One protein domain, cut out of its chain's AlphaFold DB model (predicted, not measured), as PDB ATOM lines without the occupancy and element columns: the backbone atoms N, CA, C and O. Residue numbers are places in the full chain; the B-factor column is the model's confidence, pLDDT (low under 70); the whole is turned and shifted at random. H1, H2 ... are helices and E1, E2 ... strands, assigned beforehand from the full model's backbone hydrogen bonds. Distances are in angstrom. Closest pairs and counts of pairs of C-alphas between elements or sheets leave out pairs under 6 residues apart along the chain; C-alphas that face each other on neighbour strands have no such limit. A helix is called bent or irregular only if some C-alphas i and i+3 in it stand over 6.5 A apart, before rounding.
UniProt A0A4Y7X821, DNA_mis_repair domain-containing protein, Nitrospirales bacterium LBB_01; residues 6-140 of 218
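What this domain is: This is residues 6 to 140 of the 218 residues of the protein "DNA_mis_repair domain-containing protein" of Nitrospirales bacterium LBB_01 (UniProt A0A4Y7X821). A four-stranded sheet has two helices, H1 and H2, side by side over one face, and no named helix on the other. A third helix, H3, packs by residues 126 to 130 on H1, away from the sheet, and its residues 134 to 140 stick out. The 135 printed residues hold, in chain order, E1, E2, E3, H1, E4, H2 and H3; the sheet is mixed, in the order E1, E2, E4, E3. The class is mixed, helices and strands, in two layers, helices on one face of a sheet. The whole is compact, with a radius of gyration of the C-alphas of 14.6 A and spans of 39 by 35 by 30 A.

How they stand to each other: The inner strands E2, residues 15 to 22, and E4, residues 68 to 74, are antiparallel at 176 degrees, with N 18 and O 71 2.9 A apart, within hydrogen-bond range. The edge strand E1, residues 6 to 11, forms a hairpin with E2, with N 8 and O 19 at 2.9 A. The other edge strand, E3, residues 34 to 38, is parallel to E4, with N 37 and O 70 at 2.8 A. H2, residues 95 to 111, is on the sheet at a height of 8.7 A, over E1, E2 and E4; its closest C-alphas to E1 are those of Ala 105 and Gln 10, 5.8 A apart. H1, residues 46 to 56, is on the same face at a height of 10.4 A, over E4, E3 and, only just, with 3 C-alphas, E2. E3, H1 and E4 form a strand-helix-strand unit, two parallel neighbour strands with a helix between, and its crossover is left-handed. H1 and H2 touch, closest at the C-alphas of Ala 51 and Leu 103, 4.7 A, at a shallow tilt of 25 degrees, the same way. H3, residues 125 to 140, is not on the sheet; with residues 126 to 130 alone it touches H1, closest at the C-alphas of Tyr 130 and Tyr 47, 6.5 A. Every O i to N i+4 pair is within hydrogen-bond range in H2 and H3, and 5 of 7 in H1.

Where its parts are: E1 begins at C-alpha 6 (-37.467, 8.249, 44.068). E2 is 21.9 A long, E4 18.7 A and H2 23.5 A. H1 is only just irregular, with C-alphas 52 and 55 7.0 A apart. H3, 22.3 A long, ends at C-alpha 140 (-58.875, 32.965, 20.514).

The domain as a whole: The C-alphas of Gly 112 and Ser 140, the two farthest apart, are 42.4 A apart. The printed part has no cut. The links E2 to E3, H1 to E4, E4 to H2 and H2 to H3 are long. Mean pLDDT of the printed part is 75.4; residues 40 to 42, 76, 78 to 90 and 116 to 140 are under 70.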
ATOM      1  N   ILE A   6     -38.513   8.936  44.823       85.19
ATOM      2  CA  ILE A   6     -37.467   8.249  44.068       85.19
ATOM      3  C   ILE A   6     -36.659   9.324  43.358       85.19
ATOM      4  O   ILE A   6     -37.232  10.163  42.660       85.19
ATOM      5  N   GLU A   7     -35.344   9.297  43.541       82.94
ATOM      6  CA  GLU A   7     -34.430  10.134  42.774       82.94
ATOM      7  C   GLU A   7     -34.300   9.604  41.342       82.94
ATOM      8  O   GLU A   7     -34.215   8.396  41.114       82.94
ATOM      9  N   PHE A   8     -34.250  10.511  40.374       83.00
ATOM     10  CA  PHE A   8     -33.893  10.197  39.001       83.00
ATOM     11  C   PHE A   8     -32.819  11.157  38.507       83.00
ATOM     12  O   PHE A   8     -32.795  12.340  38.853       83.00
ATOM     13  N   LYS A   9     -31.940  10.639  37.651       83.31
ATOM     14  CA  LYS A   9     -30.929  11.424  36.955       83.31
ATOM     15  C   LYS A   9     -30.653  10.804  35.597       83.31
ATOM     16  O   LYS A   9     -30.439   9.598  35.489       83.31
ATOM     17  N   GLN A  10     -30.648  11.637  34.572       81.81
ATOM     18  CA  GLN A  10     -30.329  11.264  33.210       81.81
ATOM     19  C   GLN A  10     -29.617  12.428  32.539       81.81
ATOM     20  O   GLN A  10     -30.167  13.517  32.419       81.81
ATOM     21  N   ASN A  11     -28.404  12.170  32.072       82.00
ATOM     22  CA  ASN A  11     -27.644  13.138  31.298       82.00
ATOM     23  C   ASN A  11     -27.774  12.782  29.820       82.00
ATOM     24  O   ASN A  11     -27.728  11.607  29.446       82.00
ATOM     25  N   SER A  12     -27.927  13.792  28.975       76.75
ATOM     26  CA  SER A  12     -27.929  13.635  27.523       76.75
ATOM     27  C   SER A  12     -27.161  14.785  26.883       76.75
ATOM     28  O   SER A  12     -26.861  15.784  27.531       76.75
ATOM     29  N   TYR A  13     -26.837  14.667  25.596       75.56
ATOM     30  CA  TYR A  13     -26.126  15.732  24.883       75.56
ATOM     31  C   TYR A  13     -26.915  17.058  24.840       75.56
ATOM     32  O   TYR A  13     -26.328  18.148  24.765       75.56
ATOM     33  N   ASP A  14     -28.244  16.948  24.879       72.69
ATOM     34  CA  ASP A  14     -29.178  18.044  24.651       72.69
ATOM     35  C   ASP A  14     -29.726  18.639  25.955       72.69
ATOM     36  O   ASP A  14     -29.967  19.848  26.013       72.69
ATOM     37  N   ALA A  15     -29.905  17.811  26.992       80.19
ATOM     38  CA  ALA A  15     -30.399  18.219  28.305       80.19
ATOM     39  C   ALA A  15     -29.961  17.261  29.428       80.19
ATOM     40  O   ALA A  15     -30.078  16.040  29.301       80.19
ATOM     41  N   ASP A  16     -29.550  17.827  30.558       82.62
ATOM     42  CA  ASP A  16     -29.396  17.115  31.823       82.62
ATOM     43  C   ASP A  16     -30.711  17.180  32.593       82.62
ATOM     44  O   ASP A  16     -31.266  18.254  32.807       82.62
ATOM     45  N   VAL A  17     -31.225  16.030  33.004       87.38
ATOM     46  CA  VAL A  17     -32.524  15.879  33.651       87.38
ATOM     47  C   VAL A  17     -32.322  15.214  35.004       87.38
ATOM     48  O   VAL A  17     -31.754  14.127  35.089       87.38
ATOM     49  N   SER A  18     -32.792  15.838  36.076       83.25
ATOM     50  CA  SER A  18     -32.660  15.285  37.424       83.25
ATOM     51  C   SER A  18     -33.805  15.690  38.342       83.25
ATOM     52  O   SER A  18     -34.552  16.627  38.058       83.25
ATOM     53  N   GLY A  19     -33.943  14.978  39.457       83.88
ATOM     54  CA  GLY A  19     -34.823  15.376  40.545       83.88
ATOM     55  C   GLY A  19     -35.490  14.197  41.235       83.88
ATOM     56  O   GLY A  19     -34.910  13.122  41.350       83.88
ATOM     57  N   PHE A  20     -36.713  14.412  41.714       85.00
ATOM     58  CA  PHE A  20     -37.466  13.446  42.502       85.00
ATOM     59  C   PHE A  20     -38.893  13.286  42.004       85.00
ATOM     60  O   PHE A  20     -39.581  14.267  41.707       85.00
ATOM     61  N   VAL A  21     -39.377  12.051  41.995       91.38
ATOM     62  CA  VAL A  21     -40.783  11.741  41.732       91.38
ATOM     63  C   VAL A  21     -41.348  10.796  42.785       91.38
ATOM     64  O   VAL A  21     -40.612  10.070  43.444       91.38
ATOM     65  N   SER A  22     -42.659  10.808  42.992       90.25
ATOM     66  CA  SER A  22     -43.296   9.937  43.980       90.25
ATOM     67  C   SER A  22     -43.271   8.452  43.614       90.25
ATOM     68  O   SER A  22     -43.593   8.080  42.487       90.25
ATOM     69  N   LYS A  23     -43.012   7.600  44.606       88.19
ATOM     70  CA  LYS A  23     -43.306   6.162  44.577       88.19
ATOM     71  C   LYS A  23     -44.805   5.916  44.396       88.19
ATOM     72  O   LYS A  23     -45.636   6.766  44.732       88.19
ATOM     73  N   GLU A  24     -45.144   4.723  43.917       83.69
ATOM     74  CA  GLU A  24     -46.513   4.211  43.983       83.69
ATOM     75  C   GLU A  24     -47.064   4.329  45.416       83.69
ATOM     76  O   GLU A  24     -46.349   4.120  46.396       83.69
ATOM     77  N   GLY A  25     -48.326   4.744  45.540       85.25
ATOM     78  CA  GLY A  25     -48.973   4.985  46.834       85.25
ATOM     79  C   GLY A  25     -48.696   6.355  47.475       85.25
ATOM     80  O   GLY A  25     -49.408   6.723  48.404       85.25
ATOM     81  N   ASN A  26     -47.730   7.142  46.981       87.25
ATOM     82  CA  ASN A  26     -47.420   8.477  47.511       87.25
ATOM     83  C   ASN A  26     -47.886   9.595  46.562       87.25
ATOM     84  O   ASN A  26     -47.094  10.194  45.843       87.25
ATOM     85  N   TYR A  27     -49.183   9.884  46.542       89.19
ATOM     86  CA  TYR A  27     -49.784  10.886  45.656       89.19
ATOM     87  C   TYR A  27     -50.692  11.853  46.423       89.19
ATOM     88  O   TYR A  27     -51.109  11.597  47.551       89.19
ATOM     89  N   ALA A  28     -51.030  12.978  45.794       84.25
ATOM     90  CA  ALA A  28     -51.879  14.012  46.370       84.25
ATOM     91  C   ALA A  28     -53.126  14.274  45.521       84.25
ATOM     92  O   ALA A  28     -53.100  14.173  44.297       84.25
ATOM     93  N   ARG A  29     -54.206  14.718  46.171       85.56
ATOM     94  CA  ARG A  29     -55.436  15.185  45.497       85.56
ATOM     95  C   ARG A  29     -55.266  16.515  44.763       85.56
ATOM     96  O   ARG A  29     -56.150  16.941  44.032       85.56
ATOM     97  N   SER A  30     -54.156  17.212  44.995       79.88
ATOM     98  CA  SER A  30     -53.855  18.478  44.340       79.88
ATOM     99  C   SER A  30     -52.491  18.417  43.666       79.88
ATOM    100  O   SER A  30     -51.600  17.672  44.074       79.88
ATOM    101  N   ARG A  31     -52.312  19.247  42.639       79.62
ATOM    102  CA  ARG A  31     -51.045  19.373  41.907       79.62
ATOM    103  C   ARG A  31     -50.019  20.248  42.641       79.62
ATOM    104  O   ARG A  31     -48.982  20.577  42.073       79.62
ATOM    105  N   SER A  32     -50.278  20.642  43.894       72.62
ATOM    106  CA  SER A  32     -49.489  21.647  44.627       72.62
ATOM    107  C   SER A  32     -48.013  21.293  44.814       72.62
ATOM    108  O   SER A  32     -47.224  22.165  45.151       72.62
ATOM    109  N   HIS A  33     -47.643  20.031  44.612       79.25
ATOM    110  CA  HIS A  33     -46.293  19.511  44.799       79.25
ATOM    111  C   HIS A  33     -45.649  19.107  43.467       79.25
ATOM    112  O   HIS A  33     -45.078  18.024  43.350       79.25
ATOM    113  N   GLN A  34     -45.820  19.952  42.452       82.00
ATOM    114  CA  GLN A  34     -45.224  19.789  41.130       82.00
ATOM    115  C   GLN A  34     -44.399  21.021  40.816       82.00
ATOM    116  O   GLN A  34     -44.942  22.093  40.546       82.00
ATOM    117  N   TYR A  35     -43.090  20.843  40.866       80.88
ATOM    118  CA  TYR A  35     -42.110  21.889  40.665       80.88
ATOM    119  C   TYR A  35     -41.215  21.479  39.507       80.88
ATOM    120  O   TYR A  35     -40.608  20.412  39.533       80.88
ATOM    121  N   ILE A  36     -41.182  22.305  38.466       80.56
ATOM    122  CA  ILE A  36     -40.406  22.049  37.256       80.56
ATOM    123  C   ILE A  36     -39.545  23.278  37.004       80.56
ATOM    124  O   ILE A  36     -40.070  24.390  36.937       80.56
ATOM    125  N   PHE A  37     -38.244  23.067  36.855       77.19
ATOM    126  CA  PHE A  37     -37.253  24.106  36.634       77.19
ATOM    127  C   PHE A  37     -36.444  23.828  35.373       77.19
ATOM    128  O   PHE A  37     -36.124  22.680  35.066       77.19
ATOM    129  N   VAL A  38     -36.093  24.897  34.664       77.00
ATOM    130  CA  VAL A  38     -35.136  24.886  33.552       77.00
ATOM    131  C   VAL A  38     -34.095  25.952  33.844       77.00
ATOM    132  O   VAL A  38     -34.457  27.121  33.975       77.00
ATOM    133  N   ASN A  39     -32.826  25.561  33.962       75.19
ATOM    134  CA  ASN A  39     -31.699  26.445  34.290       75.19
ATOM    135  C   ASN A  39     -32.027  27.424  35.437       75.19
ATOM    136  O   ASN A  39     -31.926  28.640  35.271       75.19
ATOM    137  N   GLY A  40     -32.532  26.900  36.556       64.69
ATOM    138  CA  GLY A  40     -32.877  27.697  37.742       64.69
ATOM    139  C   GLY A  40     -34.211  28.448  37.675       64.69
ATOM    140  O   GLY A  40     -34.727  28.911  38.691       64.69
ATOM    141  N   ARG A  41     -34.854  28.532  36.503       65.75
ATOM    142  CA  ARG A  41     -36.144  29.221  36.358       65.75
ATOM    143  C   ARG A  41     -37.309  28.255  36.540       65.75
ATOM    144  O   ARG A  41     -37.360  27.249  35.831       65.75
ATOM    145  N   PRO A  42     -38.283  28.552  37.419       66.69
ATOM    146  CA  PRO A  42     -39.515  27.780  37.475       66.69
ATOM    147  C   PRO A  42     -40.277  27.931  36.156       66.69
ATOM    148  O   PRO A  42     -40.435  29.040  35.642       66.69
ATOM    149  N   ILE A  43     -40.779  26.820  35.623       72.12
ATOM    150  CA  ILE A  43     -41.558  26.804  34.387       72.12
ATOM    151  C   ILE A  43     -42.927  26.158  34.584       72.12
ATOM    152  O   ILE A  43     -43.137  25.289  35.433       72.12
ATOM    153  N   ARG A  44     -43.880  26.566  33.748       71.75
ATOM    154  CA  ARG A  44     -45.203  25.952  33.630       71.75
ATOM    155  C   ARG A  44     -45.376  25.429  32.209       71.75
ATOM    156  O   ARG A  44     -45.963  26.093  31.367       71.75
ATOM    157  N   ASP A  45     -44.871  24.225  31.953       78.44
ATOM    158  CA  ASP A  45     -44.996  23.572  30.647       78.44
ATOM    159  C   ASP A  45     -45.857  22.299  30.752       78.44
ATOM    160  O   ASP A  45     -45.487  21.318  31.404       78.44
ATOM    161  N   ASN A  46     -47.033  22.321  30.112       80.44
ATOM    162  CA  ASN A  46     -47.955  21.180  30.061       80.44
ATOM    163  C   ASN A  46     -47.367  19.977  29.322       80.44
ATOM    164  O   ASN A  46     -47.688  18.840  29.663       80.44
ATOM    165  N   TYR A  47     -46.517  20.219  28.331       82.44
ATOM    166  CA  TYR A  47     -45.883  19.174  27.550       82.44
ATOM    167  C   TYR A  47     -44.870  18.403  28.400       82.44
ATOM    168  O   TYR A  47     -44.918  17.176  28.463       82.44
ATOM    169  N   ILE A  48     -44.039  19.116  29.164       88.06
ATOM    170  CA  ILE A  48     -43.120  18.488  30.126       88.06
ATOM    171  C   ILE A  48     -43.891  17.799  31.256       88.06
ATOM    172  O   ILE A  48     -43.579  16.667  31.622       88.06
ATOM    173  N   ARG A  49     -44.957  18.423  31.773       88.94
ATOM    174  CA  ARG A  49     -45.820  17.777  32.773       88.94
ATOM    175  C   ARG A  49     -46.413  16.470  32.242       88.94
ATOM    176  O   ARG A  49     -46.467  15.489  32.973       88.94
ATOM    177  N   HIS A  50     -46.837  16.428  30.982       89.38
ATOM    178  CA  HIS A  50     -47.359  15.205  30.379       89.38
ATOM    179  C   HIS A  50     -46.313  14.079  30.346       89.38
ATOM    180  O   HIS A  50     -46.678  12.934  30.624       89.38
ATOM    181  N   ALA A  51     -45.039  14.399  30.079       91.06
ATOM    182  CA  ALA A  51     -43.933  13.441  30.151       91.06
ATOM    183  C   ALA A  51     -43.824  12.823  31.551       91.06
ATOM    184  O   ALA A  51     -43.796  11.603  31.681       91.06
ATOM    185  N   VAL A  52     -43.872  13.660  32.595       92.44
ATOM    186  CA  VAL A  52     -43.845  13.209  33.997       92.44
ATOM    187  C   VAL A  52     -45.014  12.278  34.310       92.44
ATOM    188  O   VAL A  52     -44.835  11.311  35.034       92.44
ATOM    189  N   TYR A  53     -46.211  12.539  33.778       91.06
ATOM    190  CA  TYR A  53     -47.407  11.743  34.079       91.06
ATOM    191  C   TYR A  53     -47.505  10.426  33.300       91.06
ATOM    192  O   TYR A  53     -48.278   9.563  33.712       91.06
ATOM    193  N   GLN A  54     -46.777  10.241  32.190       89.62
ATOM    194  CA  GLN A  54     -46.910   9.009  31.394       89.62
ATOM    195  C   GLN A  54     -46.650   7.732  32.196       89.62
ATOM    196  O   GLN A  54     -47.497   6.841  32.119       89.62
ATOM    197  N   PRO A  55     -45.562   7.622  32.986       90.38
ATOM    198  CA  PRO A  55     -45.262   6.392  33.718       90.38
ATOM    199  C   PRO A  55     -46.290   6.091  34.812       90.38
ATOM    200  O   PRO A  55     -46.405   4.967  35.278       90.38
ATOM    201  N   TYR A  56     -47.077   7.092  35.203       89.06
ATOM    202  CA  TYR A  56     -48.079   6.971  36.247       89.06
ATOM    203  C   TYR A  56     -49.472   6.567  35.751       89.06
ATOM    204  O   TYR A  56     -50.352   6.336  36.578       89.06
ATOM    205  N   LYS A  57     -49.711   6.482  34.435       86.56
ATOM    206  CA  LYS A  57     -51.053   6.241  33.867       86.56
ATOM    207  C   LYS A  57     -51.742   4.974  34.378       86.56
ATOM    208  O   LYS A  57     -52.963   4.964  34.475       86.56
ATOM    209  N   SER A  58     -50.981   3.925  34.676       83.62
ATOM    210  CA  SER A  58     -51.501   2.652  35.192       83.62
ATOM    211  C   SER A  58     -51.472   2.546  36.719       83.62
ATOM    212  O   SER A  58     -51.934   1.546  37.253       83.62
ATOM    213  N   ILE A  59     -50.905   3.540  37.411       88.25
ATOM    214  CA  ILE A  59     -50.587   3.480  38.846       88.25
ATOM    215  C   ILE A  59     -51.383   4.523  39.641       88.25
ATOM    216  O   ILE A  59     -51.748   4.295  40.793       88.25
ATOM    217  N   LEU A  60     -51.654   5.692  39.054       88.50
ATOM    218  CA  LEU A  60     -52.400   6.745  39.734       88.50
ATOM    219  C   LEU A  60     -53.901   6.455  39.730       88.50
ATOM    220  O   LEU A  60     -54.485   6.292  38.657       88.50
ATOM    221  N   PRO A  61     -54.553   6.504  40.906       89.69
ATOM    222  CA  PRO A  61     -56.002   6.581  40.968       89.69
ATOM    223  C   PRO A  61     -56.527   7.852  40.293       89.69
ATOM    224  O   PRO A  61     -55.828   8.864  40.167       89.69
ATOM    225  N   GLU A  62     -57.799   7.826  39.907       87.19
ATOM    226  CA  GLU A  62     -58.460   8.984  39.314       87.19
ATOM    227  C   GLU A  62     -58.417  10.206  40.251       87.19
ATOM    228  O   GLU A  62     -58.611  10.105  41.464       87.19
ATOM    229  N   GLY A  63     -58.114  11.379  39.686       86.75
ATOM    230  CA  GLY A  63     -58.007  12.632  40.441       86.75
ATOM    231  C   GLY A  63     -56.772  12.745  41.344       86.75
ATOM    232  O   GLY A  63     -56.646  13.735  42.065       86.75
ATOM    233  N   MET A  64     -55.855  11.772  41.308       90.25
ATOM    234  CA  MET A  64     -54.598  11.823  42.053       90.25
ATOM    235  C   MET A  64     -53.444  12.332  41.193       90.25
ATOM    236  O   MET A  64     -53.408  12.193  39.966       90.25
ATOM    237  N   HIS A  65     -52.476  12.951  41.861       89.38
ATOM    238  CA  HIS A  65     -51.340  13.609  41.239       89.38
ATOM    239  C   HIS A  65     -50.035  13.175  41.906       89.38
ATOM    240  O   HIS A  65     -49.966  13.149  43.138       89.38
ATOM    241  N   PRO A  66     -48.987  12.879  41.121       92.06
ATOM    242  CA  PRO A  66     -47.695  12.526  41.673       92.06
ATOM    243  C   PRO A  66     -47.019  13.774  42.247       92.06
ATOM    244  O   PRO A  66     -47.219  14.896  41.755       92.06
ATOM    245  N   HIS A  67     -46.184  13.567  43.260       88.56
ATOM    246  CA  HIS A  67     -45.207  14.570  43.668       88.56
ATOM    247  C   HIS A  67     -44.077  14.583  42.639       88.56
ATOM    248  O   HIS A  67     -43.589  13.526  42.241       88.56
ATOM    249  N   CYS A  68     -43.676  15.767  42.189       87.25
ATOM    250  CA  CYS A  68     -42.621  15.911  41.196       87.25
ATOM    251  C   CYS A  68     -41.777  17.144  41.496       87.25
ATOM    252  O   CYS A  68     -42.296  18.248  41.658       87.25
ATOM    253  N   PHE A  69     -40.471  16.930  41.523       86.56
ATOM    254  CA  PHE A  69     -39.444  17.951  41.556       86.56
ATOM    255  C   PHE A  69     -38.517  17.645  40.389       86.56
ATOM    256  O   PHE A  69     -37.798  16.655  40.428       86.56
ATOM    257  N   LEU A  70     -38.595  18.431  39.325       85.69
ATOM    258  CA  LEU A  70     -37.856  18.211  38.089       85.69
ATOM    259  C   LEU A  70     -36.958  19.414  37.830       85.69
ATOM    260  O   LEU A  70     -37.436  20.543  37.757       85.69
ATOM    261  N   TYR A  71     -35.674  19.149  37.653       84.00
ATOM    262  CA  TYR A  71     -34.680  20.102  37.203       84.00
ATOM    263  C   TYR A  71     -34.167  19.691  35.825       84.00
ATOM    264  O   TYR A  71     -33.896  18.517  35.566       84.00
ATOM    265  N   MET A  72     -34.041  20.675  34.941       82.75
ATOM    266  CA  MET A  72     -33.461  20.504  33.621       82.75
ATOM    267  C   MET A  72     -32.339  21.517  33.408       82.75
ATOM    268  O   MET A  72     -32.572  22.726  33.451       82.75
ATOM    269  N   GLY A  73     -31.135  21.020  33.150       80.75
ATOM    270  CA  GLY A  73     -30.022  21.790  32.611       80.75
ATOM    271  C   GLY A  73     -30.031  21.687  31.091       80.75
ATOM    272  O   GLY A  73     -29.771  20.626  30.539       80.75
ATOM    273  N   VAL A  74     -30.344  22.774  30.396       81.75
ATOM    274  CA  VAL A  74     -30.385  22.820  28.929       81.75
ATOM    275  C   VAL A  74     -29.447  23.920  28.452       81.75
ATOM    276  O   VAL A  74     -29.405  25.006  29.033       81.75
ATOM    277  N   LYS A  75     -28.694  23.669  27.377       76.12
ATOM    278  CA  LYS A  75     -27.792  24.682  26.803       76.12
ATOM    279  C   LYS A  75     -28.571  25.978  26.501       76.12
ATOM    280  O   LYS A  75     -29.588  25.893  25.809       76.12
ATOM    281  N   PRO A  76     -28.116  27.162  26.968       65.81
ATOM    282  CA  PRO A  76     -28.851  28.424  26.813       65.81
ATOM    283  C   PRO A  76     -29.224  28.761  25.366       65.81
ATOM    284  O   PRO A  76     -30.305  29.271  25.115       65.81
ATOM    285  N   GLU A  77     -28.376  28.394  24.403       70.44
ATOM    286  CA  GLU A  77     -28.606  28.586  22.960       70.44
ATOM    287  C   GLU A  77     -29.839  27.840  22.422       70.44
ATOM    288  O   GLU A  77     -30.340  28.142  21.342       70.44
ATOM    289  N   ARG A  78     -30.334  26.846  23.164       66.44
ATOM    290  CA  ARG A  78     -31.477  26.001  22.793       66.44
ATOM    291  C   ARG A  78     -32.735  26.313  23.596       66.44
ATOM    292  O   ARG A  78     -33.738  25.602  23.470       66.44
ATOM    293  N   VAL A  79     -32.665  27.349  24.429       64.31
ATOM    294  CA  VAL A  79     -33.742  27.789  25.303       64.31
ATOM    295  C   VAL A  79     -33.995  29.273  25.091       64.31
ATOM    296  O   VAL A  79     -33.224  30.123  25.523       64.31
ATOM    297  N   ASP A  80     -35.121  29.585  24.464       65.25
ATOM    298  CA  ASP A  80     -35.582  30.956  24.316       65.25
ATOM    299  C   ASP A  80     -36.484  31.333  25.503       65.25
ATOM    300  O   ASP A  80     -37.635  30.890  25.623       65.25
ATOM    301  N   TYR A  81     -35.925  32.144  26.405       57.88
ATOM    302  CA  TYR A  81     -36.624  32.762  27.537       57.88
ATOM    303  C   TYR A  81     -37.384  34.038  27.138       57.88
ATOM    304  O   TYR A  81     -38.131  34.589  27.947       57.88
ATOM    305  N   ASN A  82     -37.211  34.532  25.910       55.25
ATOM    306  CA  ASN A  82     -37.601  35.873  25.474       55.25
ATOM    307  C   ASN A  82     -39.085  35.987  25.066       55.25
ATOM    308  O   ASN A  82     -39.467  36.831  24.260       55.25
ATOM    309  N   VAL A  83     -39.950  35.123  25.606       50.59
ATOM    310  CA  VAL A  83     -41.337  34.961  25.133       50.59
ATOM    311  C   VAL A  83     -42.326  35.873  25.869       50.59
ATOM    312  O   VAL A  83     -43.405  36.148  25.343       50.59
ATOM    313  N   HIS A  84     -41.989  36.399  27.055       38.78
ATOM    314  CA  HIS A  84     -42.747  37.500  27.663       38.78
ATOM    315  C   HIS A  84     -42.016  38.137  28.858       38.78
ATOM    316  O   HIS A  84     -41.510  37.400  29.704       38.78
ATOM    317  N   PRO A  85     -42.105  39.466  29.062       37.66
ATOM    318  CA  PRO A  85     -41.495  40.167  30.204       37.66
ATOM    319  C   PRO A  85     -42.041  39.787  31.603       37.66
ATOM    320  O   PRO A  85     -41.612  40.362  32.597       37.66
ATOM    321  N   GLN A  86     -42.983  38.836  31.704       44.53
ATOM    322  CA  GLN A  86     -43.625  38.422  32.965       44.53
ATOM    323  C   GLN A  86     -43.889  36.900  33.107       44.53
ATOM    324  O   GLN A  86     -44.580  36.516  34.049       44.53
ATOM    325  N   LYS A  87     -43.434  36.002  32.206       54.22
ATOM    326  CA  LYS A  87     -44.017  34.635  32.131       54.22
ATOM    327  C   LYS A  87     -43.047  33.460  32.320       54.22
ATOM    328  O   LYS A  87     -42.003  33.376  31.691       54.22
ATOM    329  N   PHE A  88     -43.519  32.499  33.121       55.41
ATOM    330  CA  PHE A  88     -43.000  31.156  33.429       55.41
ATOM    331  C   PHE A  88     -43.021  30.168  32.236       55.41
ATOM    332  O   PHE A  88     -43.132  28.958  32.434       55.41
ATOM    333  N   GLU A  89     -42.988  30.654  30.996       57.03
ATOM    334  CA  GLU A  89     -43.071  29.822  29.791       57.03
ATOM    335  C   GLU A  89     -41.761  29.894  29.010       57.03
ATOM    336  O   GLU A  89     -41.237  30.974  28.752       57.03
ATOM    337  N   VAL A  90     -41.244  28.728  28.627       65.62
ATOM    338  CA  VAL A  90     -39.960  28.571  27.944       65.62
ATOM    339  C   VAL A  90     -40.185  27.927  26.577       65.62
ATOM    340  O   VAL A  90     -40.987  26.995  26.439       65.62
ATOM    341  N   ARG A  91     -39.495  28.425  25.544       70.88
ATOM    342  CA  ARG A  91     -39.461  27.787  24.223       70.88
ATOM    343  C   ARG A  91     -38.166  27.008  24.062       70.88
ATOM    344  O   ARG A  91     -37.079  27.561  24.158       70.88
ATOM    345  N   PHE A  92     -38.310  25.721  23.791       75.31
ATOM    346  CA  PHE A  92     -37.193  24.839  23.488       75.31
ATOM    347  C   PHE A  92     -37.059  24.676  21.978       75.31
ATOM    348  O   PHE A  92     -38.070  24.424  21.315       75.31
ATOM    349  N   SER A  93     -35.834  24.755  21.460       73.56
ATOM    350  CA  SER A  93     -35.556  24.453  20.050       73.56
ATOM    351  C   SER A  93     -35.827  22.976  19.735       73.56
ATOM    352  O   SER A  93     -36.465  22.667  18.738       73.56
ATOM    353  N   GLU A  94     -35.446  22.073  20.648       78.12
ATOM    354  CA  GLU A  94     -35.582  20.612  20.516       78.12
ATOM    355  C   GLU A  94     -36.554  20.039  21.562       78.12
ATOM    356  O   GLU A  94     -36.200  19.240  22.433       78.12
ATOM    357  N   ARG A  95     -37.812  20.498  21.527       80.56
ATOM    358  CA  ARG A  95     -38.816  20.159  22.554       80.56
ATOM    359  C   ARG A  95     -39.092  18.655  22.656       80.56
ATOM    360  O   ARG A  95     -39.364  18.152  23.744       80.56
ATOM    361  N   GLU A  96     -39.048  17.949  21.530       83.25
ATOM    362  CA  GLU A  96     -39.284  16.506  21.474       83.25
ATOM    363  C   GLU A  96     -38.195  15.723  22.213       83.25
ATOM    364  O   GLU A  96     -38.496  14.829  23.003       83.25
ATOM    365  N   THR A  97     -36.939  16.103  22.009       84.31
ATOM    366  CA  THR A  97     -35.785  15.477  22.653       84.31
ATOM    367  C   THR A  97     -35.822  15.668  24.165       84.31
ATOM    368  O   THR A  97     -35.668  14.705  24.913       84.31
ATOM    369  N   ILE A  98     -36.139  16.882  24.627       86.12
ATOM    370  CA  ILE A  98     -36.291  17.175  26.060       86.12
ATOM    371  C   ILE A  98     -37.440  16.364  26.661       86.12
ATOM    372  O   ILE A  98     -37.301  15.783  27.734       86.12
ATOM    373  N   TYR A  99     -38.566  16.270  25.952       88.69
ATOM    374  CA  TYR A  99     -39.686  15.440  26.380       88.69
ATOM    375  C   TYR A  99     -39.283  13.969  26.532       88.69
ATOM    376  O   TYR A  99     -39.590  13.365  27.558       88.69
ATOM    377  N   LYS A 100     -38.575  13.397  25.546       87.94
ATOM    378  CA  LYS A 100     -38.084  12.010  25.603       87.94
ATOM    379  C   LYS A 100     -37.115  11.804  26.765       87.94
ATOM    380  O   LYS A 100     -37.227  10.793  27.448       87.94
ATOM    381  N   ALA A 101     -36.219  12.758  27.018       89.44
ATOM    382  CA  ALA A 101     -35.285  12.693  28.140       89.44
ATOM    383  C   ALA A 101     -36.022  12.677  29.489       89.44
ATOM    384  O   ALA A 101     -35.773  11.803  30.315       89.44
ATOM    385  N   VAL A 102     -36.992  13.578  29.691       91.81
ATOM    386  CA  VAL A 102     -37.816  13.598  30.912       91.81
ATOM    387  C   VAL A 102     -38.631  12.319  31.050       91.81
ATOM    388  O   VAL A 102     -38.653  11.711  32.118       91.81
ATOM    389  N   LEU A 103     -39.290  11.894  29.974       91.88
ATOM    390  CA  LEU A 103     -40.100  10.687  29.972       91.88
ATOM    391  C   LEU A 103     -39.262   9.458  30.327       91.88
ATOM    392  O   LEU A 103     -39.641   8.715  31.223       91.88
ATOM    393  N   SER A 104     -38.122   9.271  29.666       90.56
ATOM    394  CA  SER A 104     -37.208   8.152  29.903       90.56
ATOM    395  C   SER A 104     -36.723   8.125  31.356       90.56
ATOM    396  O   SER A 104     -36.821   7.082  32.007       90.56
ATOM    397  N   ALA A 105     -36.315   9.275  31.901       91.94
ATOM    398  CA  ALA A 105     -35.797   9.377  33.263       91.94
ATOM    399  C   ALA A 105     -36.862   9.020  34.308       91.94
ATOM    400  O   ALA A 105     -36.621   8.215  35.211       91.94
ATOM    401  N   VAL A 106     -38.063   9.590  34.165       92.94
ATOM    402  CA  VAL A 106     -39.176   9.337  35.090       92.94
ATOM    403  C   VAL A 106     -39.703   7.913  34.918       92.94
ATOM    404  O   VAL A 106     -40.014   7.259  35.909       92.94
ATOM    405  N   TYR A 107     -39.765   7.392  33.690       92.50
ATOM    406  CA  TYR A 107     -40.198   6.019  33.428       92.50
ATOM    407  C   TYR A 107     -39.274   5.016  34.108       92.50
ATOM    408  O   TYR A 107     -39.748   4.146  34.837       92.50
ATOM    409  N   LYS A 108     -37.959   5.194  33.960       90.88
ATOM    410  CA  LYS A 108     -36.960   4.368  34.639       90.88
ATOM    411  C   LYS A 108     -37.116   4.407  36.156       90.88
ATOM    412  O   LYS A 108     -37.062   3.361  36.793       90.88
ATOM    413  N   ALA A 109     -37.351   5.585  36.728       90.44
ATOM    414  CA  ALA A 109     -37.515   5.741  38.170       90.44
ATOM    415  C   ALA A 109     -38.802   5.098  38.708       90.44
ATOM    416  O   ALA A 109     -38.776   4.463  39.755       90.44
ATOM    417  N   VAL A 110     -39.924   5.250  37.999       90.88
ATOM    418  CA  VAL A 110     -41.243   4.781  38.455       90.88
ATOM    419  C   VAL A 110     -41.460   3.297  38.163       90.88
ATOM    420  O   VAL A 110     -41.979   2.579  39.009       90.88
ATOM    421  N   ILE A 111     -41.069   2.835  36.974       90.69
ATOM    422  CA  ILE A 111     -41.315   1.466  36.493       90.69
ATOM    423  C   ILE A 111     -40.125   0.539  36.780       90.69
ATOM    424  O   ILE A 111     -40.277  -0.682  36.782       90.69
ATOM    425  N   GLY A 112     -38.931   1.090  37.021       86.88
ATOM    426  CA  GLY A 112     -37.716   0.311  37.281       86.88
ATOM    427  C   GLY A 112     -37.122  -0.360  36.037       86.88
ATOM    428  O   GLY A 112     -36.253  -1.219  36.166       86.88
ATOM    429  N   LYS A 113     -37.586   0.004  34.836       83.38
ATOM    430  CA  LYS A 113     -37.103  -0.520  33.552       83.38
ATOM    431  C   LYS A 113     -36.738   0.618  32.618       83.38
ATOM    432  O   LYS A 113     -37.378   1.668  32.643       83.38
ATOM    433  N   ASP A 114     -35.739   0.385  31.774       81.38
ATOM    434  CA  ASP A 114     -35.472   1.295  30.671       81.38
ATOM    435  C   ASP A 114     -36.666   1.293  29.711       81.38
ATOM    436  O   ASP A 114     -37.346   0.285  29.509       81.38
ATOM    437  N   MET A 115     -36.957   2.467  29.167       77.69
ATOM    438  CA  MET A 115     -38.036   2.626  28.211       77.69
ATOM    439  C   MET A 115     -37.603   2.010  26.877       77.69
ATOM    440  O   MET A 115     -36.695   2.534  26.234       77.69
ATOM    441  N   GLU A 116     -38.238   0.914  26.459       65.62
ATOM    442  CA  GLU A 116     -38.010   0.344  25.127       65.62
ATOM    443  C   GLU A 116     -38.469   1.363  24.071       65.62
ATOM    444  O   GLU A 116     -39.591   1.880  24.095       65.62
ATOM    445  N   THR A 117     -37.533   1.753  23.212       53.56
ATOM    446  CA  THR A 117     -37.663   2.866  22.275       53.56
ATOM    447  C   THR A 117     -38.656   2.536  21.171       53.56
ATOM    448  O   THR A 117     -38.328   1.731  20.314       53.56
ATOM    449  N   ASP A 118     -39.830   3.176  21.197       51.66
ATOM    450  CA  ASP A 118     -40.614   3.545  19.998       51.66
ATOM    451  C   ASP A 118     -41.821   4.463  20.291       51.66
ATOM    452  O   ASP A 118     -42.717   4.648  19.466       51.66
ATOM    453  N   THR A 119     -41.872   5.128  21.451       54.81
ATOM    454  CA  THR A 119     -42.859   6.199  21.638       54.81
ATOM    455  C   THR A 119     -42.418   7.427  20.858       54.81
ATOM    456  O   THR A 119     -41.679   8.275  21.366       54.81
ATOM    457  N   ASN A 120     -42.882   7.531  19.619       51.81
ATOM    458  CA  ASN A 120     -42.869   8.782  18.890       51.81
ATOM    459  C   ASN A 120     -43.767   9.793  19.649       51.81
ATOM    460  O   ASN A 120     -44.981   9.600  19.728       51.81
ATOM    461  N   PRO A 121     -43.220  10.863  20.254       52.66
ATOM    462  CA  PRO A 121     -44.006  11.831  21.014       52.66
ATOM    463  C   PRO A 121     -45.042  12.513  20.131       52.66
ATOM    464  O   PRO A 121     -46.116  12.843  20.631       52.66
ATOM    465  N   SER A 122     -44.751  12.641  18.829       51.84
ATOM    466  CA  SER A 122     -45.644  13.257  17.848       51.84
ATOM    467  C   SER A 122     -46.931  12.467  17.578       51.84
ATOM    468  O   SER A 122     -47.891  13.053  17.095       51.84
ATOM    469  N   SER A 123     -47.007  11.187  17.963       51.41
ATOM    470  CA  SER A 123     -48.235  10.376  17.915       51.41
ATOM    471  C   SER A 123     -48.870  10.142  19.292       51.41
ATOM    472  O   SER A 123     -49.884   9.450  19.410       51.41
ATOM    473  N   SER A 124     -48.315  10.723  20.364       57.03
ATOM    474  CA  SER A 124     -48.896  10.591  21.701       57.03
ATOM    475  C   SER A 124     -50.137  11.481  21.852       57.03
ATOM    476  O   SER A 124     -50.120  12.662  21.513       57.03
ATOM    477  N   LYS A 125     -51.217  10.942  22.436       54.03
ATOM    478  CA  LYS A 125     -52.467  11.688  22.695       54.03
ATOM    479  C   LYS A 125     -52.228  13.033  23.403       54.03
ATOM    480  O   LYS A 125     -52.882  14.017  23.080       54.03
ATOM    481  N   GLY A 126     -51.253  13.101  24.313       54.28
ATOM    482  CA  GLY A 126     -50.918  14.351  24.995       54.28
ATOM    483  C   GLY A 126     -50.183  15.381  24.147       54.28
ATOM    484  O   GLY A 126     -50.308  16.566  24.439       54.28
ATOM    485  N   TYR A 127     -49.455  14.974  23.102       56.25
ATOM    486  CA  TYR A 127     -48.898  15.913  22.126       56.25
ATOM    487  C   TYR A 127     -49.999  16.522  21.259       56.25
ATOM    488  O   TYR A 127     -50.013  17.734  21.065       56.25
ATOM    489  N   GLU A 128     -50.972  15.717  20.826       59.62
ATOM    490  CA  GLU A 128     -52.148  16.201  20.090       59.62
ATOM    491  C   GLU A 128     -53.041  17.116  20.941       59.62
ATOM    492  O   GLU A 128     -53.547  18.127  20.453       59.62
ATOM    493  N   ASP A 129     -53.218  16.805  22.228       56.97
ATOM    494  CA  ASP A 129     -53.942  17.668  23.169       56.97
ATOM    495  C   ASP A 129     -53.175  18.982  23.434       56.97
ATOM    496  O   ASP A 129     -53.775  20.058  23.443       56.97
ATOM    497  N   TYR A 130     -51.843  18.921  23.576       57.34
ATOM    498  CA  TYR A 130     -50.971  20.098  23.674       57.34
ATOM    499  C   TYR A 130     -51.053  20.980  22.419       57.34
ATOM    500  O   TYR A 130     -51.211  22.199  22.522       57.34
ATOM    501  N   LYS A 131     -50.970  20.371  21.232       59.19
ATOM    502  CA  LYS A 131     -51.011  21.060  19.941       59.19
ATOM    503  C   LYS A 131     -52.356  21.758  19.740       59.19
ATOM    504  O   LYS A 131     -52.374  22.963  19.502       59.19
ATOM    505  N   ARG A 132     -53.470  21.055  19.991       63.94
ATOM    506  CA  ARG A 132     -54.825  21.638  19.963       63.94
ATOM    507  C   ARG A 132     -55.004  22.779  20.963       63.94
ATOM    508  O   ARG A 132     -55.592  23.805  20.618       63.94
ATOM    509  N   GLN A 133     -54.493  22.652  22.190       56.41
ATOM    510  CA  GLN A 133     -54.556  23.737  23.182       56.41
ATOM    511  C   GLN A 133     -53.749  24.966  22.750       56.41
ATOM    512  O   GLN A 133     -54.200  26.093  22.932       56.41
ATOM    513  N   ARG A 134     -52.576  24.771  22.141       55.31
ATOM    514  CA  ARG A 134     -51.748  25.876  21.644       55.31
ATOM    515  C   ARG A 134     -52.378  26.575  20.438       55.31
ATOM    516  O   ARG A 134     -52.368  27.802  20.384       55.31
ATOM    517  N   GLU A 135     -52.921  25.817  19.493       59.69
ATOM    518  CA  GLU A 135     -53.574  26.350  18.291       59.69
ATOM    519  C   GLU A 135     -54.868  27.106  18.641       59.69
ATOM    520  O   GLU A 135     -55.104  28.198  18.126       59.69
ATOM    521  N   SER A 136     -55.652  26.604  19.600       54.91
ATOM    522  CA  SER A 136     -56.858  27.290  20.098       54.91
ATOM    523  C   SER A 136     -56.554  28.538  20.942       54.91
ATOM    524  O   SER A 136     -57.247  29.550  20.808       54.91
ATOM    525  N   ALA A 137     -55.503  28.523  21.768       48.84
ATOM    526  CA  ALA A 137     -55.059  29.704  22.518       48.84
ATOM    527  C   ALA A 137     -54.508  30.809  21.597       48.84
ATOM    528  O   ALA A 137     -54.745  31.990  21.841       48.84
ATOM    529  N   ALA A 138     -53.818  30.434  20.516       44.62
ATOM    530  CA  ALA A 138     -53.351  31.376  19.499       44.62
ATOM    531  C   ALA A 138     -54.505  31.980  18.677       44.62
ATOM    532  O   ALA A 138     -54.452  33.157  18.333       44.62
ATOM    533  N   ALA A 139     -55.555  31.199  18.395       49.44
ATOM    534  CA  ALA A 139     -56.709  31.636  17.605       49.44
ATOM    535  C   ALA A 139     -57.715  32.502  18.386       49.44
ATOM    536  O   ALA A 139     -58.374  33.357  17.803       49.44
ATOM    537  N   SER A 140     -57.854  32.291  19.697       44.91
ATOM    538  CA  SER A 140     -58.875  32.965  20.514       44.91
ATOM    539  C   SER A 140     -58.427  34.300  21.111       44.91
ATOM    540  O   SER A 140     -59.248  34.980  21.725       44.91
TER     541      SER A 140